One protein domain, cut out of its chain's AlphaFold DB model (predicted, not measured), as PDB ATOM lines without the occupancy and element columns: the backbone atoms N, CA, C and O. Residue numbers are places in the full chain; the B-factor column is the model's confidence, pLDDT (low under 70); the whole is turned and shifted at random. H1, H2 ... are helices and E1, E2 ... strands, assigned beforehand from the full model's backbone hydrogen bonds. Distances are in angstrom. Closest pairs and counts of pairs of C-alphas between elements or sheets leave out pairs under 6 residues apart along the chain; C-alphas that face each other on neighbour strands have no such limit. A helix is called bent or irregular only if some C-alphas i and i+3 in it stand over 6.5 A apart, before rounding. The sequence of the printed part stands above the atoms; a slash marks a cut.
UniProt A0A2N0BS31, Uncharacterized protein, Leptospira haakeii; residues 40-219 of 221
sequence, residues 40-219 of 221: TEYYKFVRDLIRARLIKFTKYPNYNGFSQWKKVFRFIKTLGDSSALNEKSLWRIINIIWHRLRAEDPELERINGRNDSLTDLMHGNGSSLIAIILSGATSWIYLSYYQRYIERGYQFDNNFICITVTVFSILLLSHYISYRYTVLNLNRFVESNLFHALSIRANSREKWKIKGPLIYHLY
ATOM      1  N   THR A  40     199.908 236.539 205.070       80.88
ATOM      2  CA  THR A  40     199.305 235.659 204.074       80.88
ATOM      3  C   THR A  40     197.790 235.814 204.109       80.88
ATOM      4  O   THR A  40     197.190 235.814 205.182       80.88
ATOM      5  N   GLU A  41     197.169 235.929 202.938       86.06
ATOM      6  CA  GLU A  41     195.712 235.948 202.788       86.06
ATOM      7  C   GLU A  41     195.195 234.511 202.610       86.06
ATOM      8  O   GLU A  41     194.703 234.137 201.539       86.06
ATOM      9  N   TYR A  42     195.306 233.667 203.646       87.50
ATOM     10  CA  TYR A  42     194.908 232.259 203.532       87.50
ATOM     11  C   TYR A  42     193.431 232.113 203.180       87.50
ATOM     12  O   TYR A  42     193.043 231.139 202.535       87.50
ATOM     13  N   TYR A  43     192.603 233.090 203.557       87.44
ATOM     14  CA  TYR A  43     191.194 233.103 203.186       87.44
ATOM     15  C   TYR A  43     190.994 233.079 201.668       87.44
ATOM     16  O   TYR A  43     190.224 232.259 201.156       87.44
ATOM     17  N   LYS A  44     191.710 233.943 200.940       89.44
ATOM     18  CA  LYS A  44     191.624 234.021 199.479       89.44
ATOM     19  C   LYS A  44     192.045 232.696 198.853       89.44
ATOM     20  O   LYS A  44     191.300 232.146 198.044       89.44
ATOM     21  N   PHE A  45     193.166 232.146 199.306       92.19
ATOM     22  CA  PHE A  45     193.690 230.895 198.780       92.19
ATOM     23  C   PHE A  45     192.771 229.693 199.052       92.19
ATOM     24  O   PHE A  45     192.431 228.951 198.131       92.19
ATOM     25  N   VAL A  46     192.280 229.521 200.285       90.00
ATOM     26  CA  VAL A  46     191.331 228.442 200.620       90.00
ATOM     27  C   VAL A  46     190.046 228.574 199.804       90.00
ATOM     28  O   VAL A  46     189.530 227.574 199.303       90.00
ATOM     29  N   ARG A  47     189.535 229.796 199.621       87.56
ATOM     30  CA  ARG A  47     188.368 230.047 198.769       87.56
ATOM     31  C   ARG A  47     188.622 229.616 197.326       87.56
ATOM     32  O   ARG A  47     187.737 229.013 196.719       87.56
ATOM     33  N   ASP A  48     189.805 229.888 196.790       91.00
ATOM     34  CA  ASP A  48     190.168 229.508 195.425       91.00
ATOM     35  C   ASP A  48     190.293 227.977 195.285       91.00
ATOM     36  O   ASP A  48     189.763 227.410 194.326       91.00
ATOM     37  N   LEU A  49     190.836 227.279 196.292       91.44
ATOM     38  CA  LEU A  49     190.831 225.809 196.352       91.44
ATOM     39  C   LEU A  49     189.407 225.223 196.384       91.44
ATOM     40  O   LEU A  49     189.132 224.234 195.702       91.44
ATOM     41  N   ILE A  50     188.484 225.819 197.151       88.06
ATOM     42  CA  ILE A  50     187.074 225.387 197.195       88.06
ATOM     43  C   ILE A  50     186.406 225.607 195.833       88.06
ATOM     44  O   ILE A  50     185.733 224.711 195.323       88.06
ATOM     45  N   ARG A  51     186.592 226.789 195.229       88.88
ATOM     46  CA  ARG A  51     186.019 227.144 193.917       88.88
ATOM     47  C   ARG A  51     186.515 226.218 192.812       88.88
ATOM     48  O   ARG A  51     185.716 225.763 191.998       88.88
ATOM     49  N   ALA A  52     187.799 225.872 192.838       90.06
ATOM     50  CA  ALA A  52     188.399 224.894 191.936       90.06
ATOM     51  C   ALA A  52     187.939 223.447 192.209       90.06
ATOM     52  O   ALA A  52     188.330 222.533 191.483       90.06
ATOM     53  N   ARG A  53     187.093 223.234 193.232       89.56
ATOM     54  CA  ARG A  53     186.652 221.931 193.746       89.56
ATOM     55  C   ARG A  53     187.818 221.056 194.206       89.56
ATOM     56  O   ARG A  53     187.682 219.848 194.290       89.56
ATOM     57  N   LEU A  54     188.958 221.636 194.556       88.00
ATOM     58  CA  LEU A  54     190.087 220.862 195.061       88.00
ATOM     59  C   LEU A  54     189.821 220.410 196.494       88.00
ATOM     60  O   LEU A  54     190.102 219.276 196.843       88.00
ATOM     61  N   ILE A  55     189.181 221.235 197.321       86.06
ATOM     62  CA  ILE A  55     188.853 220.856 198.701       86.06
ATOM     63  C   ILE A  55     187.361 220.997 198.984       86.06
ATOM     64  O   ILE A  55     186.700 221.931 198.530       86.06
ATOM     65  N   LYS A  56     186.828 220.079 199.794       81.06
ATOM     66  CA  LYS A  56     185.485 220.163 200.369       81.06
ATOM     67  C   LYS A  56     185.535 219.905 201.863       81.06
ATOM     68  O   LYS A  56     186.055 218.884 202.310       81.06
ATOM     69  N   PHE A  57     184.900 220.783 202.626       72.38
ATOM     70  CA  PHE A  57     184.678 220.592 204.053       72.38
ATOM     71  C   PHE A  57     183.431 219.726 204.264       72.38
ATOM     72  O   PHE A  57     182.366 220.029 203.719       72.38
ATOM     73  N   THR A  58     183.544 218.636 205.029       65.56
ATOM     74  CA  THR A  58     182.412 217.733 205.310       65.56
ATOM     75  C   THR A  58     182.160 217.543 206.799       65.56
ATOM     76  O   THR A  58     183.071 217.649 207.618       65.56
ATOM     77  N   LYS A  59     180.891 217.299 207.157       52.88
ATOM     78  CA  LYS A  59     180.449 217.091 208.541       52.88
ATOM     79  C   LYS A  59     180.807 215.695 209.017       52.88
ATOM     80  O   LYS A  59     180.397 214.718 208.402       52.88
ATOM     81  N   TYR A  60     181.538 215.619 210.126       49.72
ATOM     82  CA  TYR A  60     181.824 214.357 210.797       49.72
ATOM     83  C   TYR A  60     180.601 213.943 211.635       49.72
ATOM     84  O   TYR A  60     180.168 214.731 212.479       49.72
ATOM     85  N   PRO A  61     180.020 212.749 211.426       49.81
ATOM     86  CA  PRO A  61     178.787 212.359 212.113       49.81
ATOM     87  C   PRO A  61     178.955 211.911 213.582       49.81
ATOM     88  O   PRO A  61     177.969 211.958 214.300       49.81
ATOM     89  N   ASN A  62     180.156 211.547 214.062       47.09
ATOM     90  CA  ASN A  62     180.337 210.822 215.343       47.09
ATOM     91  C   ASN A  62     181.408 211.385 216.309       47.09
ATOM     92  O   ASN A  62     182.021 210.632 217.061       47.09
ATOM     93  N   TYR A  63     181.665 212.697 216.321       46.22
ATOM     94  CA  TYR A  63     182.587 213.294 217.303       46.22
ATOM     95  C   TYR A  63     181.803 213.992 218.428       46.22
ATOM     96  O   TYR A  63     181.274 215.087 218.240       46.22
ATOM     97  N   ASN A  64     181.738 213.368 219.610       45.38
ATOM     98  CA  ASN A  64     180.962 213.832 220.776       45.38
ATOM     99  C   ASN A  64     181.526 215.093 221.478       45.38
ATOM    100  O   ASN A  64     181.004 215.513 222.506       45.38
ATOM    101  N   GLY A  65     182.531 215.770 220.908       48.44
ATOM    102  CA  GLY A  65     183.039 217.078 221.367       48.44
ATOM    103  C   GLY A  65     182.113 218.260 221.023       48.44
ATOM    104  O   GLY A  65     182.559 219.293 220.523       48.44
ATOM    105  N   PHE A  66     180.807 218.094 221.224       44.28
ATOM    106  CA  PHE A  66     179.713 218.836 220.580       44.28
ATOM    107  C   PHE A  66     179.695 220.366 220.816       44.28
ATOM    108  O   PHE A  66     179.038 221.091 220.062       44.28
ATOM    109  N   SER A  67     180.415 220.894 221.816       50.94
ATOM    110  CA  SER A  67     180.383 222.326 222.166       50.94
ATOM    111  C   SER A  67     181.296 223.206 221.297       50.94
ATOM    112  O   SER A  67     180.886 224.296 220.893       50.94
ATOM    113  N   GLN A  68     182.495 222.738 220.924       51.44
ATOM    114  CA  GLN A  68     183.400 223.492 220.042       51.44
ATOM    115  C   GLN A  68     183.019 223.343 218.559       51.44
ATOM    116  O   GLN A  68     183.144 224.289 217.779       51.44
ATOM    117  N   TRP A  69     182.455 222.199 218.167       48.41
ATOM    118  CA  TRP A  69     182.141 221.900 216.765       48.41
ATOM    119  C   TRP A  69     180.847 222.531 216.258       48.41
ATOM    120  O   TRP A  69     180.774 222.886 215.081       48.41
ATOM    121  N   LYS A  70     179.853 222.777 217.127       50.44
ATOM    122  CA  LYS A  70     178.695 223.614 216.764       50.44
ATOM    123  C   LYS A  70     179.129 225.017 216.321       50.44
ATOM    124  O   LYS A  70     178.497 225.562 215.420       50.44
ATOM    125  N   LYS A  71     180.220 225.566 216.882       50.47
ATOM    126  CA  LYS A  71     180.808 226.836 216.424       50.47
ATOM    127  C   LYS A  71     181.428 226.676 215.039       50.47
ATOM    128  O   LYS A  71     180.991 227.377 214.143       50.47
ATOM    129  N   VAL A  72     182.313 225.697 214.826       48.84
ATOM    130  CA  VAL A  72     182.979 225.449 213.524       48.84
ATOM    131  C   VAL A  72     181.995 225.101 212.391       48.84
ATOM    132  O   VAL A  72     182.224 225.469 211.245       48.84
ATOM    133  N   PHE A  73     180.862 224.451 212.676       50.62
ATOM    134  CA  PHE A  73     179.867 224.113 211.647       50.62
ATOM    135  C   PHE A  73     178.854 225.216 211.352       50.62
ATOM    136  O   PHE A  73     178.489 225.390 210.189       50.62
ATOM    137  N   ARG A  74     178.423 225.986 212.363       51.97
ATOM    138  CA  ARG A  74     177.675 227.231 212.121       51.97
ATOM    139  C   ARG A  74     178.518 228.168 211.241       51.97
ATOM    140  O   ARG A  74     177.982 228.740 210.310       51.97
ATOM    141  N   PHE A  75     179.830 228.148 211.466       44.19
ATOM    142  CA  PHE A  75     180.915 228.863 210.790       44.19
ATOM    143  C   PHE A  75     181.282 228.372 209.381       44.19
ATOM    144  O   PHE A  75     181.556 229.195 208.523       44.19
ATOM    145  N   ILE A  76     181.220 227.064 209.088       51.25
ATOM    146  CA  ILE A  76     181.324 226.550 207.705       51.25
ATOM    147  C   ILE A  76     180.048 226.864 206.911       51.25
ATOM    148  O   ILE A  76     180.114 227.138 205.717       51.25
ATOM    149  N   LYS A  77     178.873 226.858 207.558       49.12
ATOM    150  CA  LYS A  77     177.607 227.251 206.918       49.12
ATOM    151  C   LYS A  77     177.547 228.766 206.656       49.12
ATOM    152  O   LYS A  77     177.026 229.161 205.621       49.12
ATOM    153  N   THR A  78     178.165 229.585 207.511       45.47
ATOM    154  CA  THR A  78     178.502 230.991 207.229       45.47
ATOM    155  C   THR A  78     179.792 231.168 206.419       45.47
ATOM    156  O   THR A  78     180.253 232.282 206.301       45.47
ATOM    157  N   LEU A  79     180.389 230.163 205.758       44.62
ATOM    158  CA  LEU A  79     181.442 230.457 204.756       44.62
ATOM    159  C   LEU A  79     180.887 231.075 203.466       44.62
ATOM    160  O   LEU A  79     181.655 231.620 202.678       44.62
ATOM    161  N   GLY A  80     179.563 231.049 203.278       45.78
ATOM    162  CA  GLY A  80     178.881 231.978 202.370       45.78
ATOM    163  C   GLY A  80     178.865 233.431 202.877       45.78
ATOM    164  O   GLY A  80     178.545 234.325 202.109       45.78
ATOM    165  N   ASP A  81     179.246 233.648 204.140       44.03
ATOM    166  CA  ASP A  81     179.194 234.890 204.922       44.03
ATOM    167  C   ASP A  81     180.541 235.067 205.676       44.03
ATOM    168  O   ASP A  81     180.681 234.954 206.893       44.03
ATOM    169  N   SER A  82     181.604 235.174 204.883       43.50
ATOM    170  CA  SER A  82     182.996 234.785 205.150       43.50
ATOM    171  C   SER A  82     183.802 235.480 206.266       43.50
ATOM    172  O   SER A  82     185.022 235.335 206.319       43.50
ATOM    173  N   SER A  83     183.180 236.221 207.176       47.38
ATOM    174  CA  SER A  83     183.875 237.053 208.175       47.38
ATOM    175  C   SER A  83     184.355 236.307 209.430       47.38
ATOM    176  O   SER A  83     185.077 236.884 210.241       47.38
ATOM    177  N   ALA A  84     183.979 235.038 209.625       52.06
ATOM    178  CA  ALA A  84     184.200 234.369 210.908       52.06
ATOM    179  C   ALA A  84     185.537 233.602 211.026       52.06
ATOM    180  O   ALA A  84     186.056 233.459 212.134       52.06
ATOM    181  N   LEU A  85     186.131 233.118 209.924       60.25
ATOM    182  CA  LEU A  85     187.397 232.369 209.962       60.25
ATOM    183  C   LEU A  85     188.592 233.300 210.174       60.25
ATOM    184  O   LEU A  85     188.957 234.050 209.275       60.25
ATOM    185  N   ASN A  86     189.255 233.207 211.332       74.31
ATOM    186  CA  ASN A  86     190.539 233.884 211.507       74.31
ATOM    187  C   ASN A  86     191.642 233.193 210.683       74.31
ATOM    188  O   ASN A  86     191.664 231.967 210.540       74.31
ATOM    189  N   GLU A  87     192.590 233.984 210.179       80.31
ATOM    190  CA  GLU A  87     193.724 233.522 209.362       80.31
ATOM    191  C   GLU A  87     194.500 232.366 210.018       80.31
ATOM    192  O   GLU A  87     194.899 231.408 209.360       80.31
ATOM    193  N   LYS A  88     194.612 232.375 211.354       79.81
ATOM    194  CA  LYS A  88     195.260 231.307 212.132       79.81
ATOM    195  C   LYS A  88     194.603 229.935 211.938       79.81
ATOM    196  O   LYS A  88     195.293 228.918 211.927       79.81
ATOM    197  N   SER A  89     193.278 229.882 211.817       78.44
ATOM    198  CA  SER A  89     192.555 228.623 211.603       78.44
ATOM    199  C   SER A  89     192.747 228.106 210.180       78.44
ATOM    200  O   SER A  89     192.932 226.907 209.989       78.44
ATOM    201  N   LEU A  90     192.757 229.002 209.194       85.19
ATOM    202  CA  LEU A  90     193.000 228.669 207.790       85.19
ATOM    203  C   LEU A  90     194.431 228.175 207.568       85.19
ATOM    204  O   LEU A  90     194.624 227.141 206.929       85.19
ATOM    205  N   TRP A  91     195.410 228.826 208.198       87.06
ATOM    206  CA  TRP A  91     196.796 228.362 208.231       87.06
ATOM    207  C   TRP A  91     196.907 226.923 208.746       87.06
ATOM    208  O   TRP A  91     197.541 226.090 208.107       87.06
ATOM    209  N   ARG A  92     196.234 226.588 209.859       82.75
ATOM    210  CA  ARG A  92     196.234 225.215 210.405       82.75
ATOM    211  C   ARG A  92     195.695 224.196 209.404       82.75
ATOM    212  O   ARG A  92     196.249 223.108 209.296       82.75
ATOM    213  N   ILE A  93     194.621 224.539 208.690       84.06
ATOM    214  CA  ILE A  93     194.021 223.669 207.671       84.06
ATOM    215  C   ILE A  93     195.030 223.410 206.551       84.06
ATOM    216  O   ILE A  93     195.294 222.257 206.225       84.06
ATOM    217  N   ILE A  94     195.620 224.474 206.002       90.56
ATOM    218  CA  ILE A  94     196.630 224.383 204.942       90.56
ATOM    219  C   ILE A  94     197.817 223.544 205.404       90.56
ATOM    220  O   ILE A  94     198.243 222.653 204.678       90.56
ATOM    221  N   ASN A  95     198.296 223.769 206.627       89.31
ATOM    222  CA  ASN A  95     199.452 223.063 207.158       89.31
ATOM    223  C   ASN A  95     199.184 221.553 207.333       89.31
ATOM    224  O   ASN A  95     200.018 220.721 206.987       89.31
ATOM    225  N   ILE A  96     197.980 221.175 207.783       86.06
ATOM    226  CA  ILE A  96     197.560 219.764 207.844       86.06
ATOM    227  C   ILE A  96     197.546 219.133 206.446       86.06
ATOM    228  O   ILE A  96     198.023 218.010 206.277       86.06
ATOM    229  N   ILE A  97     196.990 219.832 205.450       89.06
ATOM    230  CA  ILE A  97     196.942 219.329 204.071       89.06
ATOM    231  C   ILE A  97     198.367 219.178 203.525       89.06
ATOM    232  O   ILE A  97     198.689 218.120 202.989       89.06
ATOM    233  N   TRP A  98     199.218 220.190 203.709       92.69
ATOM    234  CA  TRP A  98     200.614 220.195 203.273       92.69
ATOM    235  C   TRP A  98     201.391 219.005 203.832       92.69
ATOM    236  O   TRP A  98     201.890 218.183 203.068       92.69
ATOM    237  N   HIS A  99     201.429 218.852 205.160       88.38
ATOM    238  CA  HIS A  99     202.169 217.764 205.801       88.38
ATOM    239  C   HIS A  99     201.674 216.383 205.387       88.38
ATOM    240  O   HIS A  99     202.467 215.452 205.267       88.38
ATOM    241  N   ARG A 100     200.367 216.239 205.152       86.62
ATOM    242  CA  ARG A 100     199.823 214.965 204.704       86.62
ATOM    243  C   ARG A 100     200.196 214.651 203.263       86.62
ATOM    244  O   ARG A 100     200.598 213.530 202.987       86.62
ATOM    245  N   LEU A 101     200.079 215.619 202.356       89.19
ATOM    246  CA  LEU A 101     200.538 215.429 200.982       89.19
ATOM    247  C   LEU A 101     202.025 215.082 200.955       89.19
ATOM    248  O   LEU A 101     202.410 214.188 200.219       89.19
ATOM    249  N   ARG A 102     202.826 215.729 201.809       91.75
ATOM    250  CA  ARG A 102     204.264 215.488 201.925       91.75
ATOM    251  C   ARG A 102     204.583 214.050 202.343       91.75
ATOM    252  O   ARG A 102     205.434 213.411 201.744       91.75
ATOM    253  N   ALA A 103     203.859 213.520 203.328       88.62
ATOM    254  CA  ALA A 103     204.020 212.134 203.768       88.62
ATOM    255  C   ALA A 103     203.652 211.099 202.687       88.62
ATOM    256  O   ALA A 103     204.125 209.967 202.737       88.62
ATOM    257  N   GLU A 104     202.796 211.472 201.734       87.12
ATOM    258  CA  GLU A 104     202.256 210.571 200.713       87.12
ATOM    259  C   GLU A 104     202.857 210.817 199.310       87.12
ATOM    260  O   GLU A 104     202.494 210.107 198.374       87.12
ATOM    261  N   ASP A 105     203.729 211.817 199.132       88.31
ATOM    262  CA  ASP A 105     204.314 212.218 197.845       88.31
ATOM    263  C   ASP A 105     205.809 212.591 197.992       88.31
ATOM    264  O   ASP A 105     206.134 213.679 198.488       88.31
ATOM    265  N   PRO A 106     206.739 211.724 197.537       90.94
ATOM    266  CA  PRO A 106     208.178 211.985 197.609       90.94
ATOM    267  C   PRO A 106     208.639 213.227 196.835       90.94
ATOM    268  O   PRO A 106     209.661 213.820 197.187       90.94
ATOM    269  N   GLU A 107     207.930 213.631 195.776       90.44
ATOM    270  CA  GLU A 107     208.264 214.849 195.035       90.44
ATOM    271  C   GLU A 107     207.961 216.086 195.884       90.44
ATOM    272  O   GLU A 107     208.782 217.004 195.973       90.44
ATOM    273  N   LEU A 108     206.834 216.071 196.600       90.56
ATOM    274  CA  LEU A 108     206.466 217.158 197.499       90.56
ATOM    275  C   LEU A 108     207.397 217.254 198.719       90.56
ATOM    276  O   LEU A 108     207.663 218.358 199.189       90.56
ATOM    277  N   GLU A 109     207.961 216.142 199.197       91.69
ATOM    278  CA  GLU A 109     209.025 216.164 200.216       91.69
ATOM    279  C   GLU A 109     210.280 216.900 199.710       91.69
ATOM    280  O   GLU A 109     210.840 217.735 200.421       91.69
ATOM    281  N   ARG A 110     210.684 216.706 198.446       91.25
ATOM    282  CA  ARG A 110     211.801 217.476 197.857       91.25
ATOM    283  C   ARG A 110     211.481 218.969 197.760       91.25
ATOM    284  O   ARG A 110     212.349 219.808 197.999       91.25
ATOM    285  N   ILE A 111     210.236 219.308 197.427       93.94
ATOM    286  CA  ILE A 111     209.739 220.693 197.396       93.94
ATOM    287  C   ILE A 111     209.718 221.292 198.811       93.94
ATOM    288  O   ILE A 111     210.015 222.479 198.973       93.94
ATOM    289  N   ASN A 112     209.446 220.488 199.843       93.75
ATOM    290  CA  ASN A 112     209.451 220.929 201.235       93.75
ATOM    291  C   ASN A 112     210.821 221.462 201.676       93.75
ATOM    292  O   ASN A 112     210.864 222.502 202.317       93.75
ATOM    293  N   GLY A 113     211.936 220.858 201.249       93.38
ATOM    294  CA  GLY A 113     213.269 221.397 201.558       93.38
ATOM    295  C   GLY A 113     213.488 222.831 201.041       93.38
ATOM    296  O   GLY A 113     214.131 223.653 201.698       93.38
ATOM    297  N   ARG A 114     212.890 223.180 199.890       93.88
ATOM    298  CA  ARG A 114     212.892 224.564 199.379       93.88
ATOM    299  C   ARG A 114     211.973 225.475 200.190       93.88
ATOM    300  O   ARG A 114     212.329 226.625 200.426       93.88
ATOM    301  N   ASN A 115     210.813 224.969 200.618       94.88
ATOM    302  CA  ASN A 115     209.913 225.698 201.512       94.88
ATOM    303  C   ASN A 115     210.591 226.035 202.849       94.88
ATOM    304  O   ASN A 115     210.482 227.166 203.317       94.88
ATOM    305  N   ASP A 116     211.313 225.078 203.433       94.81
ATOM    306  CA  ASP A 116     212.035 225.257 204.693       94.81
ATOM    307  C   ASP A 116     213.135 226.315 204.522       94.81
ATOM    308  O   ASP A 116     213.172 227.284 205.272       94.81
ATOM    309  N   SER A 117     213.908 226.245 203.432       95.88
ATOM    310  CA  SER A 117     214.920 227.266 203.103       95.88
ATOM    311  C   SER A 117     214.324 228.675 202.935       95.88
ATOM    312  O   SER A 117     214.900 229.664 203.385       95.88
ATOM    313  N   LEU A 118     213.159 228.795 202.283       95.31
ATOM    314  CA  LEU A 118     212.453 230.075 202.143       95.31
ATOM    315  C   LEU A 118     211.879 230.570 203.478       95.31
ATOM    316  O   LEU A 118     211.819 231.779 203.706       95.31
ATOM    317  N   THR A 119     211.464 229.653 204.351       94.94
ATOM    318  CA  THR A 119     210.974 229.961 205.699       94.94
ATOM    319  C   THR A 119     212.113 230.465 206.583       94.94
ATOM    320  O   THR A 119     211.959 231.495 207.237       94.94
ATOM    321  N   ASP A 120     213.281 229.828 206.519       96.81
ATOM    322  CA  ASP A 120     214.497 230.275 207.203       96.81
ATOM    323  C   ASP A 120     214.941 231.654 206.707       96.81
ATOM    324  O   ASP A 120     215.234 232.539 207.511       96.81
ATOM    325  N   LEU A 121     214.908 231.889 205.389       96.31
ATOM    326  CA  LEU A 121     215.185 233.207 204.815       96.31
ATOM    327  C   LEU A 121     214.175 234.260 205.297       96.31
ATOM    328  O   LEU A 121     214.557 235.390 205.599       96.31
ATOM    329  N   MET A 122     212.892 233.902 205.396       96.06
ATOM    330  CA  MET A 122     211.841 234.786 205.905       96.06
ATOM    331  C   MET A 122     212.075 235.149 207.376       96.06
ATOM    332  O   MET A 122     212.032 236.333 207.718       96.06
ATOM    333  N   HIS A 123     212.398 234.168 208.220       95.31
ATOM    334  CA  HIS A 123     212.722 234.390 209.628       95.31
ATOM    335  C   HIS A 123     214.018 235.175 209.821       95.31
ATOM    336  O   HIS A 123     214.059 236.080 210.657       95.31
ATOM    337  N   GLY A 124     215.053 234.883 209.031       95.56
ATOM    338  CA  GLY A 124     216.314 235.619 209.030       95.56
ATOM    339  C   GLY A 124     216.105 237.085 208.653       95.56
ATOM    340  O   GLY A 124     216.455 237.976 209.423       95.56
ATOM    341  N   ASN A 125     215.441 237.348 207.523       96.31
ATOM    342  CA  ASN A 125     215.140 238.710 207.071       96.31
ATOM    343  C   ASN A 125     214.260 239.473 208.070       96.31
ATOM    344  O   ASN A 125     214.501 240.649 208.342       96.31
ATOM    345  N   GLY A 126     213.254 238.808 208.638       95.69
ATOM    346  CA  GLY A 126     212.367 239.408 209.625       95.69
ATOM    347  C   GLY A 126     213.057 239.714 210.957       95.69
ATOM    348  O   GLY A 126     212.836 240.779 211.532       95.69
ATOM    349  N   SER A 127     213.943 238.830 211.419       96.50
ATOM    350  CA  SER A 127     214.759 239.055 212.618       96.50
ATOM    351  C   SER A 127     215.758 240.194 212.400       96.50
ATOM    352  O   SER A 127     215.870 241.075 213.250       96.50
ATOM    353  N   SER A 128     216.407 240.256 211.233       96.44
ATOM    354  CA  SER A 128     217.294 241.365 210.857       96.44
ATOM    355  C   SER A 128     216.563 242.709 210.812       96.44
ATOM    356  O   SER A 128     217.108 243.715 211.260       96.44
ATOM    357  N   LEU A 129     215.311 242.744 210.345       96.50
ATOM    358  CA  LEU A 129     214.493 243.960 210.373       96.50
ATOM    359  C   LEU A 129     214.261 244.460 211.811       96.50
ATOM    360  O   LEU A 129     214.430 245.648 212.081       96.50
ATOM    361  N   ILE A 130     213.916 243.562 212.742       97.06
ATOM    362  CA  ILE A 130     213.784 243.907 214.166       97.06
ATOM    363  C   ILE A 130     215.126 244.372 214.742       97.06
ATOM    364  O   ILE A 130     215.173 245.382 215.444       97.06
ATOM    365  N   ALA A 131     216.219 243.680 214.411       96.25
ATOM    366  CA  ALA A 131     217.559 244.042 214.853       96.25
ATOM    367  C   ALA A 131     217.952 245.454 214.400       96.25
ATOM    368  O   ALA A 131     218.483 246.215 215.205       96.25
ATOM    369  N   ILE A 132     217.647 245.841 213.156       95.62
ATOM    370  CA  ILE A 132     217.875 247.202 212.650       95.62
ATOM    371  C   ILE A 132     217.096 248.225 213.475       95.62
ATOM    372  O   ILE A 132     217.687 249.205 213.918       95.62
ATOM    373  N   ILE A 133     215.804 247.994 213.734       95.88
ATOM    374  CA  ILE A 133     214.972 248.916 214.527       95.88
ATOM    375  C   ILE A 133     215.569 249.122 215.922       95.88
ATOM    376  O   ILE A 133     215.737 250.262 216.361       95.88
ATOM    377  N   LEU A 134     215.922 248.026 216.600       95.50
ATOM    378  CA  LEU A 134     216.540 248.080 217.923       95.50
ATOM    379  C   LEU A 134     217.896 248.785 217.873       95.50
ATOM    380  O   LEU A 134     218.141 249.658 218.697       95.50
ATOM    381  N   SER A 135     218.729 248.471 216.878       93.50
ATOM    382  CA  SER A 135     220.057 249.074 216.716       93.50
ATOM    383  C   SER A 135     219.972 250.579 216.475       93.50
ATOM    384  O   SER A 135     220.757 251.340 217.039       93.50
ATOM    385  N   GLY A 136     218.998 251.034 215.682       92.94
ATOM    386  CA  GLY A 136     218.714 252.456 215.505       92.94
ATOM    387  C   GLY A 136     218.326 253.116 216.825       92.94
ATOM    388  O   GLY A 136     218.938 254.105 217.218       92.94
ATOM    389  N   ALA A 137     217.363 252.538 217.548       93.69
ATOM    390  CA  ALA A 137     216.907 253.070 218.832       93.69
ATOM    391  C   ALA A 137     218.038 253.145 219.874       93.69
ATOM    392  O   ALA A 137     218.217 254.182 220.517       93.69
ATOM    393  N   THR A 138     218.840 252.086 220.015       93.25
ATOM    394  CA  THR A 138     219.976 252.066 220.948       93.25
ATOM    395  C   THR A 138     221.064 253.052 220.545       93.25
ATOM    396  O   THR A 138     221.628 253.707 221.418       93.25
ATOM    397  N   SER A 139     221.328 253.212 219.243       89.56
ATOM    398  CA  SER A 139     222.293 254.202 218.746       89.56
ATOM    399  C   SER A 139     221.852 255.622 219.098       89.56
ATOM    400  O   SER A 139     222.651 256.401 219.609       89.56
ATOM    401  N   TRP A 140     220.568 255.948 218.924       89.06
ATOM    402  CA  TRP A 140     220.029 257.260 219.295       89.06
ATOM    403  C   TRP A 140     220.088 257.536 220.797       89.06
ATOM    404  O   TRP A 140     220.464 258.638 221.202       89.06
ATOM    405  N   ILE A 141     219.758 256.544 221.630       90.62
ATOM    406  CA  ILE A 141     219.892 256.655 223.090       90.62
ATOM    407  C   ILE A 141     221.355 256.913 223.467       90.62
ATOM    408  O   ILE A 141     221.634 257.816 224.256       90.62
ATOM    409  N   TYR A 142     222.284 256.157 222.878       87.94
ATOM    410  CA  TYR A 142     223.712 256.295 223.144       87.94
ATOM    411  C   TYR A 142     224.250 257.671 222.733       87.94
ATOM    412  O   TYR A 142     224.902 258.329 223.542       87.94
ATOM    413  N   LEU A 143     223.919 258.149 221.528       85.81
ATOM    414  CA  LEU A 143     224.319 259.480 221.056       85.81
ATOM    415  C   LEU A 143     223.775 260.588 221.972       85.81
ATOM    416  O   LEU A 143     224.515 261.491 222.360       85.81
ATOM    417  N   SER A 144     222.510 260.481 222.386       84.50
ATOM    418  CA  SER A 144     221.876 261.448 223.294       84.50
ATOM    419  C   SER A 144     222.534 261.457 224.678       84.50
ATOM    420  O   SER A 144     222.729 262.514 225.280       84.50
ATOM    421  N   TYR A 145     222.887 260.276 225.196       86.69
ATOM    422  CA  TYR A 145     223.621 260.137 226.453       86.69
ATOM    423  C   TYR A 145     225.021 260.756 226.351       86.69
ATOM    424  O   TYR A 145     225.400 261.557 227.207       86.69
ATOM    425  N   TYR A 146     225.760 260.435 225.287       83.25
ATOM    426  CA  TYR A 146     227.112 260.940 225.047       83.25
ATOM    427  C   TYR A 146     227.143 262.475 225.015       83.25
ATOM    428  O   TYR A 146     227.911 263.093 225.755       83.25
ATOM    429  N   GLN A 147     226.226 263.083 224.252       81.69
ATOM    430  CA  GLN A 147     226.076 264.536 224.146       81.69
ATOM    431  C   GLN A 147     225.789 265.206 225.496       81.69
ATOM    432  O   GLN A 147     226.265 266.304 225.774       81.69
ATOM    433  N   ARG A 148     224.985 264.563 226.349       83.19
ATOM    434  CA  ARG A 148     224.565 265.156 227.623       83.19
ATOM    435  C   ARG A 148     225.641 265.083 228.706       83.19
ATOM    436  O   ARG A 148     225.694 265.978 229.551       83.19
ATOM    437  N   TYR A 149     226.441 264.018 228.731       82.62
ATOM    438  CA  TYR A 149     227.253 263.689 229.907       82.62
ATOM    439  C   TYR A 149     228.764 263.681 229.682       82.62
ATOM    440  O   TYR A 149     229.483 263.974 230.636       82.62
ATOM    441  N   ILE A 150     229.251 263.370 228.477       77.12
ATOM    442  CA  ILE A 150     230.694 263.211 228.231       77.12
ATOM    443  C   ILE A 150     231.289 264.498 227.664       77.12
ATOM    444  O   ILE A 150     232.230 265.047 228.231       77.12
ATOM    445  N   GLU A 151     230.691 265.042 226.609       67.69
ATOM    446  CA  GLU A 151     231.166 266.274 225.981       67.69
ATOM    447  C   GLU A 151     230.209 267.424 226.283       67.69
ATOM    448  O   GLU A 151     229.358 267.786 225.470       67.69
ATOM    449  N   ARG A 152     230.344 268.022 227.477       59.66
ATOM    450  CA  ARG A 152     229.643 269.270 227.823       59.66
ATOM    451  C   ARG A 152     230.054 270.375 226.838       59.66
ATOM    452  O   ARG A 152     231.025 271.080 227.078       59.66
ATOM    453  N   GLY A 153     229.314 270.516 225.741       64.00
ATOM    454  CA  GLY A 153     229.517 271.566 224.740       64.00
ATOM    455  C   GLY A 153     229.604 271.089 223.291       64.00
ATOM    456  O   GLY A 153     229.525 271.931 222.401       64.00
ATOM    457  N   TYR A 154     229.710 269.782 223.023       64.62
ATOM    458  CA  TYR A 154     229.662 269.288 221.646       64.62
ATOM    459  C   TYR A 154     228.206 269.160 221.198       64.62
ATOM    460  O   TYR A 154     227.450 268.309 221.669       64.62
ATOM    461  N   GLN A 155     227.778 270.053 220.310       73.38
ATOM    462  CA  GLN A 155     226.520 269.900 219.592       73.38
ATOM    463  C   GLN A 155     226.818 269.103 218.328       73.38
ATOM    464  O   GLN A 155     227.678 269.502 217.543       73.38
ATOM    465  N   PHE A 156     226.130 267.975 218.132       73.69
ATOM    466  CA  PHE A 156     226.188 267.291 216.844       73.69
ATOM    467  C   PHE A 156     225.792 268.278 215.749       73.69
ATOM    468  O   PHE A 156     224.766 268.952 215.868       73.69
ATOM    469  N   ASP A 157     226.592 268.342 214.687       83.38
ATOM    470  CA  ASP A 157     226.198 269.070 213.488       83.38
ATOM    471  C   ASP A 157     224.840 268.519 213.023       83.38
ATOM    472  O   ASP A 157     224.659 267.301 212.886       83.38
ATOM    473  N   ASN A 158     223.878 269.410 212.776       83.81
ATOM    474  CA  ASN A 158     222.577 269.052 212.217       83.81
ATOM    475  C   ASN A 158     222.742 268.198 210.951       83.81
ATOM    476  O   ASN A 158     221.951 267.284 210.720       83.81
ATOM    477  N   ASN A 159     223.807 268.425 210.173       87.19
ATOM    478  CA  ASN A 159     224.134 267.604 209.011       87.19
ATOM    479  C   ASN A 159     224.407 266.141 209.388       87.19
ATOM    480  O   ASN A 159     223.909 265.237 208.719       87.19
ATOM    481  N   PHE A 160     225.142 265.882 210.473       86.44
ATOM    482  CA  PHE A 160     225.440 264.524 210.936       86.44
ATOM    483  C   PHE A 160     224.172 263.780 211.376       86.44
ATOM    484  O   PHE A 160     223.974 262.613 211.019       86.44
ATOM    485  N   ILE A 161     223.280 264.465 212.101       86.31
ATOM    486  CA  ILE A 161     221.976 263.915 212.497       86.31
ATOM    487  C   ILE A 161     221.156 263.582 211.248       86.31
ATOM    488  O   ILE A 161     220.673 262.456 211.117       86.31
ATOM    489  N   CYS A 162     221.048 264.519 210.302       89.12
ATOM    490  CA  CYS A 162     220.326 264.323 209.046       89.12
ATOM    491  C   CYS A 162     220.871 263.134 208.243       89.12
ATOM    492  O   CYS A 162     220.088 262.307 207.770       89.12
ATOM    493  N   ILE A 163     222.197 263.003 208.124       91.31
ATOM    494  CA  ILE A 163     222.841 261.869 207.447       91.31
ATOM    495  C   ILE A 163     222.489 260.559 208.156       91.31
ATOM    496  O   ILE A 163     222.047 259.615 207.504       91.31
ATOM    497  N   THR A 164     222.611 260.507 209.483       89.62
ATOM    498  CA  THR A 164     222.331 259.295 210.270       89.62
ATOM    499  C   THR A 164     220.871 258.860 210.138       89.62
ATOM    500  O   THR A 164     220.598 257.689 209.867       89.62
ATOM    501  N   VAL A 165     219.922 259.798 210.253       91.50
ATOM    502  CA  VAL A 165     218.487 259.535 210.046       91.50
ATOM    503  C   VAL A 165     218.227 259.033 208.628       91.50
ATOM    504  O   VAL A 165     217.480 258.070 208.447       91.50
ATOM    505  N   THR A 166     218.849 259.655 207.627       94.56
ATOM    506  CA  THR A 166     218.666 259.293 206.216       94.56
ATOM    507  C   THR A 166     219.170 257.880 205.945       94.56
ATOM    508  O   THR A 166     218.425 257.055 205.416       94.56
ATOM    509  N   VAL A 167     220.398 257.562 206.366       93.50
ATOM    510  CA  VAL A 167     220.998 256.231 206.189       93.50
ATOM    511  C   VAL A 167     220.177 255.165 206.911       93.50
ATOM    512  O   VAL A 167     219.838 254.145 206.311       93.50
ATOM    513  N   PHE A 168     219.788 255.414 208.166       95.31
ATOM    514  CA  PHE A 168     218.932 254.499 208.919       95.31
ATOM    515  C   PHE A 168     217.594 254.253 208.210       95.31
ATOM    516  O   PHE A 168     217.173 253.107 208.063       95.31
ATOM    517  N   SER A 169     216.946 255.316 207.725       95.88
ATOM    518  CA  SER A 169     215.651 255.229 207.041       95.88
ATOM    519  C   SER A 169     215.744 254.434 205.739       95.88
ATOM    520  O   SER A 169     214.877 253.604 205.471       95.88
ATOM    521  N   ILE A 170     216.810 254.638 204.957       97.06
ATOM    522  CA  ILE A 170     217.076 253.867 203.736       97.06
ATOM    523  C   ILE A 170     217.262 252.388 204.082       97.06
ATOM    524  O   ILE A 170     216.584 251.540 203.504       97.06
ATOM    525  N   LEU A 171     218.119 252.067 205.056       95.81
ATOM    526  CA  LEU A 171     218.377 250.683 205.465       95.81
ATOM    527  C   LEU A 171     217.110 249.983 205.968       95.81
ATOM    528  O   LEU A 171     216.850 248.839 205.581       95.81
ATOM    529  N   LEU A 172     216.316 250.675 206.791       96.56
ATOM    530  CA  LEU A 172     215.051 250.178 207.320       96.56
ATOM    531  C   LEU A 172     214.045 249.910 206.195       96.56
ATOM    532  O   LEU A 172     213.444 248.835 206.150       96.56
ATOM    533  N   LEU A 173     213.888 250.857 205.267       97.19
ATOM    534  CA  LEU A 173     212.976 250.724 204.134       97.19
ATOM    535  C   LEU A 173     213.397 249.580 203.204       97.19
ATOM    536  O   LEU A 173     212.563 248.745 202.849       97.19
ATOM    537  N   SER A 174     214.681 249.497 202.848       96.94
ATOM    538  CA  SER A 174     215.219 248.422 202.009       96.94
ATOM    539  C   SER A 174     215.003 247.045 202.641       96.94
ATOM    540  O   SER A 174     214.543 246.126 201.960       96.94
ATOM    541  N   HIS A 175     215.254 246.897 203.947       95.88
ATOM    542  CA  HIS A 175     215.009 245.636 204.652       95.88
ATOM    543  C   HIS A 175     213.525 245.301 204.750       95.88
ATOM    544  O   HIS A 175     213.148 244.148 204.545       95.88
ATOM    545  N   TYR A 176     212.666 246.291 204.999       96.56
ATOM    546  CA  TYR A 176     211.222 246.081 205.019       96.56
ATOM    547  C   TYR A 176     210.694 245.599 203.659       96.56
ATOM    548  O   TYR A 176     209.923 244.638 203.600       96.56
ATOM    549  N   ILE A 177     211.143 246.211 202.556       96.81
ATOM    550  CA  ILE A 177     210.778 245.795 201.194       96.81
ATOM    551  C   ILE A 177     211.276 244.371 200.911       96.81
ATOM    552  O   ILE A 177     210.500 243.541 200.434       96.81
ATOM    553  N   SER A 178     212.536 244.070 201.241       96.50
ATOM    554  CA  SER A 178     213.129 242.737 201.065       96.50
ATOM    555  C   SER A 178     212.369 241.659 201.848       96.50
ATOM    556  O   SER A 178     211.977 240.623 201.299       96.50
ATOM    557  N   TYR A 179     212.063 241.932 203.118       95.94
ATOM    558  CA  TYR A 179     211.270 241.048 203.964       95.94
ATOM    559  C   TYR A 179     209.867 240.822 203.383       95.94
ATOM    560  O   TYR A 179     209.434 239.680 203.230       95.94
ATOM    561  N   ARG A 180     209.182 241.891 202.957       95.50
ATOM    562  CA  ARG A 180     207.871 241.792 202.300       95.50
ATOM    563  C   ARG A 180     207.917 240.939 201.040       95.50
ATOM    564  O   ARG A 180     207.039 240.098 200.854       95.50
ATOM    565  N   TYR A 181     208.919 241.132 200.190       96.06
ATOM    566  CA  TYR A 181     209.097 240.330 198.983       96.06
ATOM    567  C   TYR A 181     209.328 238.848 199.313       96.06
ATOM    568  O   TYR A 181     208.706 237.976 198.709       96.06
ATOM    569  N   THR A 182     210.139 238.567 200.336       96.00
ATOM    570  CA  THR A 182     210.406 237.204 200.822       96.00
ATOM    571  C   THR A 182     209.122 236.512 201.287       96.00
ATOM    572  O   THR A 182     208.827 235.406 200.840       96.00
ATOM    573  N   VAL A 183     208.308 237.181 202.116       94.50
ATOM    574  CA  VAL A 183     207.019 236.645 202.591       94.50
ATOM    575  C   VAL A 183     206.062 236.382 201.424       94.50
ATOM    576  O   VAL A 183     205.432 235.329 201.365       94.50
ATOM    577  N   LEU A 184     205.963 237.311 200.467       94.06
ATOM    578  CA  LEU A 184     205.109 237.138 199.286       94.06
ATOM    579  C   LEU A 184     205.546 235.948 198.426       94.06
ATOM    580  O   LEU A 184     204.694 235.195 197.955       94.06
ATOM    581  N   ASN A 185     206.852 235.760 198.240       95.25
ATOM    582  CA  ASN A 185     207.387 234.627 197.493       95.25
ATOM    583  C   ASN A 185     207.143 233.300 198.209       95.25
ATOM    584  O   ASN A 185     206.699 232.355 197.561       95.25
ATOM    585  N   LEU A 186     207.364 233.237 199.525       94.81
ATOM    586  CA  LEU A 186     207.055 232.055 200.334       94.81
ATOM    587  C   LEU A 186     205.570 231.684 200.216       94.81
ATOM    588  O   LEU A 186     205.235 230.535 199.939       94.81
ATOM    589  N   ASN A 187     204.678 232.669 200.339       92.81
ATOM    590  CA  ASN A 187     203.240 232.448 200.204       92.81
ATOM    591  C   ASN A 187     202.877 231.906 198.821       92.81
ATOM    592  O   ASN A 187     202.254 230.856 198.722       92.81
ATOM    593  N   ARG A 188     203.330 232.565 197.747       94.62
ATOM    594  CA  ARG A 188     203.079 232.109 196.370       94.62
ATOM    595  C   ARG A 188     203.656 230.725 196.100       94.62
ATOM    596  O   ARG A 188     203.057 229.954 195.354       94.62
ATOM    597  N   PHE A 189     204.805 230.409 196.693       95.38
ATOM    598  CA  PHE A 189     205.419 229.095 196.586       95.38
ATOM    599  C   PHE A 189     204.516 228.021 197.197       95.38
ATOM    600  O   PHE A 189     204.183 227.052 196.516       95.38
ATOM    601  N   VAL A 190     204.064 228.206 198.440       93.75
ATOM    602  CA  VAL A 190     203.141 227.267 199.098       93.75
ATOM    603  C   VAL A 190     201.827 227.164 198.325       93.75
ATOM    604  O   VAL A 190     201.361 226.058 198.058       93.75
ATOM    605  N   GLU A 191     201.251 228.296 197.919       94.38
ATOM    606  CA  GLU A 191     199.981 228.349 197.191       94.38
ATOM    607  C   GLU A 191     200.047 227.582 195.867       94.38
ATOM    608  O   GLU A 191     199.210 226.715 195.610       94.38
ATOM    609  N   SER A 192     201.064 227.863 195.047       95.50
ATOM    610  CA  SER A 192     201.249 227.236 193.737       95.50
ATOM    611  C   SER A 192     201.474 225.729 193.856       95.50
ATOM    612  O   SER A 192     200.765 224.943 193.223       95.50
ATOM    613  N   ASN A 193     202.404 225.309 194.723       95.69
ATOM    614  CA  ASN A 193     202.724 223.892 194.897       95.69
ATOM    615  C   ASN A 193     201.538 223.114 195.468       95.69
ATOM    616  O   ASN A 193     201.216 222.032 194.978       95.69
ATOM    617  N   LEU A 194     200.839 223.672 196.462       94.38
ATOM    618  CA  LEU A 194     199.682 223.007 197.047       94.38
ATOM    619  C   LEU A 194     198.523 222.915 196.048       94.38
ATOM    620  O   LEU A 194     197.900 221.860 195.930       94.38
ATOM    621  N   PHE A 195     198.242 223.988 195.304       95.00
ATOM    622  CA  PHE A 195     197.212 223.972 194.267       95.00
ATOM    623  C   PHE A 195     197.518 222.920 193.196       95.00
ATOM    624  O   PHE A 195     196.636 222.147 192.814       95.00
ATOM    625  N   HIS A 196     198.769 222.864 192.734       94.56
ATOM    626  CA  HIS A 196     199.224 221.902 191.738       94.56
ATOM    627  C   HIS A 196     199.107 220.456 192.236       94.56
ATOM    628  O   HIS A 196     198.456 219.640 191.580       94.56
ATOM    629  N   ALA A 197     199.633 220.159 193.427       93.12
ATOM    630  CA  ALA A 197     199.577 218.824 194.026       93.12
ATOM    631  C   ALA A 197     198.129 218.337 194.209       93.12
ATOM    632  O   ALA A 197     197.781 217.211 193.841       93.12
ATOM    633  N   LEU A 198     197.244 219.205 194.712       92.00
ATOM    634  CA  LEU A 198     195.823 218.877 194.852       92.00
ATOM    635  C   LEU A 198     195.142 218.677 193.491       92.00
ATOM    636  O   LEU A 198     194.268 217.818 193.373       92.00
ATOM    637  N   SER A 199     195.546 219.426 192.462       93.00
ATOM    638  CA  SER A 199     195.011 219.291 191.100       93.00
ATOM    639  C   SER A 199     195.408 217.968 190.447       93.00
ATOM    640  O   SER A 199     194.547 217.290 189.884       93.00
ATOM    641  N   ILE A 200     196.679 217.562 190.558       90.44
ATOM    642  CA  ILE A 200     197.146 216.246 190.091       90.44
ATOM    643  C   ILE A 200     196.331 215.143 190.766       90.44
ATOM    644  O   ILE A 200     195.775 214.269 190.095       90.44
ATOM    645  N   ARG A 201     196.187 215.218 192.094       85.75
ATOM    646  CA  ARG A 201     195.437 214.208 192.847       85.75
ATOM    647  C   ARG A 201     193.959 214.169 192.476       85.75
ATOM    648  O   ARG A 201     193.431 213.077 192.282       85.75
ATOM    649  N   ALA A 202     193.302 215.314 192.298       87.00
ATOM    650  CA  ALA A 202     191.907 215.361 191.853       87.00
ATOM    651  C   ALA A 202     191.692 214.644 190.501       87.00
ATOM    652  O   ALA A 202     190.655 214.010 190.292       87.00
ATOM    653  N   ASN A 203     192.692 214.678 189.613       87.06
ATOM    654  CA  ASN A 203     192.653 213.992 188.319       87.06
ATOM    655  C   ASN A 203     192.944 212.480 188.417       87.06
ATOM    656  O   ASN A 203     192.430 211.709 187.607       87.06
ATOM    657  N   SER A 204     193.699 212.036 189.428       83.56
ATOM    658  CA  SER A 204     194.106 210.628 189.619       83.56
ATOM    659  C   SER A 204     192.977 209.654 190.014       83.56
ATOM    660  O   SER A 204     193.202 208.453 190.118       83.56
ATOM    661  N   ARG A 205     191.741 210.141 190.211       66.94
ATOM    662  CA  ARG A 205     190.548 209.380 190.660       66.94
ATOM    663  C   ARG A 205     190.647 208.747 192.058       66.94
ATOM    664  O   ARG A 205     189.706 208.069 192.476       66.94
ATOM    665  N   GLU A 206     191.712 209.003 192.812       71.12
ATOM    666  CA  GLU A 206     191.864 208.502 194.175       71.12
ATOM    667  C   GLU A 206     190.965 209.279 195.158       71.12
ATOM    668  O   GLU A 206     191.057 210.500 195.306       71.12
ATOM    669  N   LYS A 207     190.046 208.584 195.846       67.00
ATOM    670  CA  LYS A 207     189.185 209.211 196.864       67.00
ATOM    671  C   LYS A 207     189.971 209.432 198.150       67.00
ATOM    672  O   LYS A 207     190.029 208.559 199.012       67.00
ATOM    673  N   TRP A 208     190.481 210.640 198.323       65.75
ATOM    674  CA  TRP A 208     191.185 211.010 199.540       65.75
ATOM    675  C   TRP A 208     190.251 211.476 200.656       65.75
ATOM    676  O   TRP A 208     189.439 212.396 200.499       65.75
ATOM    677  N   LYS A 209     190.413 210.854 201.827       64.81
ATOM    678  CA  LYS A 209     189.823 211.312 203.085       64.81
ATOM    679  C   LYS A 209     190.939 211.672 204.044       64.81
ATOM    680  O   LYS A 209     191.584 210.790 204.614       64.81
ATOM    681  N   ILE A 210     191.123 212.968 204.269       61.38
ATOM    682  CA  ILE A 210     192.041 213.424 205.304       61.38
ATOM    683  C   ILE A 210     191.341 213.254 206.650       61.38
ATOM    684  O   ILE A 210     190.444 214.021 206.973       61.38
ATOM    685  N   LYS A 211     191.697 212.215 207.412       52.44
ATOM    686  CA  LYS A 211     191.219 212.024 208.788       52.44
ATOM    687  C   LYS A 211     192.011 212.949 209.714       52.44
ATOM    688  O   LYS A 211     193.143 212.645 210.067       52.44
ATOM    689  N   GLY A 212     191.411 214.075 210.072       51.06
ATOM    690  CA  GLY A 212     191.828 214.953 211.163       51.06
ATOM    691  C   GLY A 212     190.598 215.383 211.971       51.06
ATOM    692  O   GLY A 212     189.503 214.874 211.715       51.06
ATOM    693  N   PRO A 213     190.719 216.341 212.908       44.22
ATOM    694  CA  PRO A 213     189.550 216.937 213.564       44.22
ATOM    695  C   PRO A 213     188.519 217.482 212.547       44.22
ATOM    696  O   PRO A 213     187.321 217.479 212.808       44.22
ATOM    697  N   LEU A 214     188.970 217.865 211.348       44.66
ATOM    698  CA  LEU A 214     188.151 218.106 210.157       44.66
ATOM    699  C   LEU A 214     188.423 216.998 209.124       44.66
ATOM    700  O   LEU A 214     189.584 216.734 208.815       44.66
ATOM    701  N   ILE A 215     187.373 216.377 208.561       46.34
ATOM    702  CA  ILE A 215     187.511 215.566 207.340       46.34
ATOM    703  C   ILE A 215     187.327 216.448 206.114       46.34
ATOM    704  O   ILE A 215     186.265 217.050 205.912       46.34
ATOM    705  N   TYR A 216     188.338 216.425 205.251       54.19
ATOM    706  CA  TYR A 216     188.259 216.980 203.907       54.19
ATOM    707  C   TYR A 216     188.048 215.861 202.887       54.19
ATOM    708  O   TYR A 216     188.598 214.760 203.018       54.19
ATOM    709  N   HIS A 217     187.243 216.150 201.870       48.34
ATOM    710  CA  HIS A 217     187.131 215.327 200.672       48.34
ATOM    711  C   HIS A 217     187.676 216.115 199.483       48.34
ATOM    712  O   HIS A 217     187.248 217.245 199.248       48.34
ATOM    713  N   LEU A 218     188.611 215.512 198.753       51.19
ATOM    714  CA  LEU A 218     189.034 215.966 197.429       51.19
ATOM    715  C   LEU A 218     187.961 215.540 196.413       51.19
ATOM    716  O   LEU A 218     187.483 214.401 196.472       51.19
ATOM    717  N   TYR A 219     187.507 216.446 195.537       46.56
ATOM    718  CA  TYR A 219     186.508 216.081 194.526       46.56
ATOM    719  C   TYR A 219     187.124 215.336 193.344       46.56
ATOM    720  O   TYR A 219     188.265 215.546 192.948       46.56
TER     721      TYR A 219
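Overview. This is residues 40 to 219 of the 221 residues of an uncharacterized protein of Leptospira haakeii (UniProt A0A2N0BS31). A long helical hairpin, H4 and H5, reaches out from a loose head that holds H1, H3 and the small sheet of E1 and E2, with H2 at the head's far side. The tip of the hairpin sticks out at residues 148 to 153, and the hairpin makes the length. The printed part has 180 residues, in the order H1, E1, H2, H3, H4, H5, E2; it is mostly helix, and its strands are antiparallel. It is extended, with a radius of gyration of the C-alphas of 24.4 A and spans of 79 by 39 by 24 A.

Along the chain. H1, residues 42 to 51, begins at C-alpha 42 (194.908, 232.259, 203.532). E1 is residues 56 to 58. H2, residues 66 to 80, is only just irregular: C-alphas 77 and 80 are 6.7 A apart. H3 is residues 87 to 104, 26.0 A. H4, residues 106 to 149, measures 63.9 A and H5, residues 158 to 203, 67.1 A. E2, residues 215 to 217, ends at C-alpha 217 (187.131, 215.327, 200.672).

Arrangement. H1 touches residues 87 to 94 of H3 at a steep tilt of 60 degrees, closest at the C-alphas of Tyr 42 and Leu 90, 5.9 A. E1 and E2 are antiparallel, with N 56 and O 217 2.9 A apart, within hydrogen-bond range. H2 touches no helix. H3 and H4 touch only at the corner, closest at C-alphas 102 and 109, 5.1 A. H4 and H5 touch as a hairpin, opposite ways at a shallow tilt of 16 degrees; C-alphas 125 and 179 are closest, 5.5 A. Every O i to N i+4 pair is within range in H1, H3 and H5, against 9 of 11 in H2 and 39 of 40 in H4.

Size, cuts and confidence. The C-alphas farthest apart, of Gly 153 and Arg 205, are 80.9 A apart. The printed part has no cut; the link from H5 to E2 is long. The pLDDT is under 70 at residues 58 to 85, 151 to 154, 205 and 207 to 219.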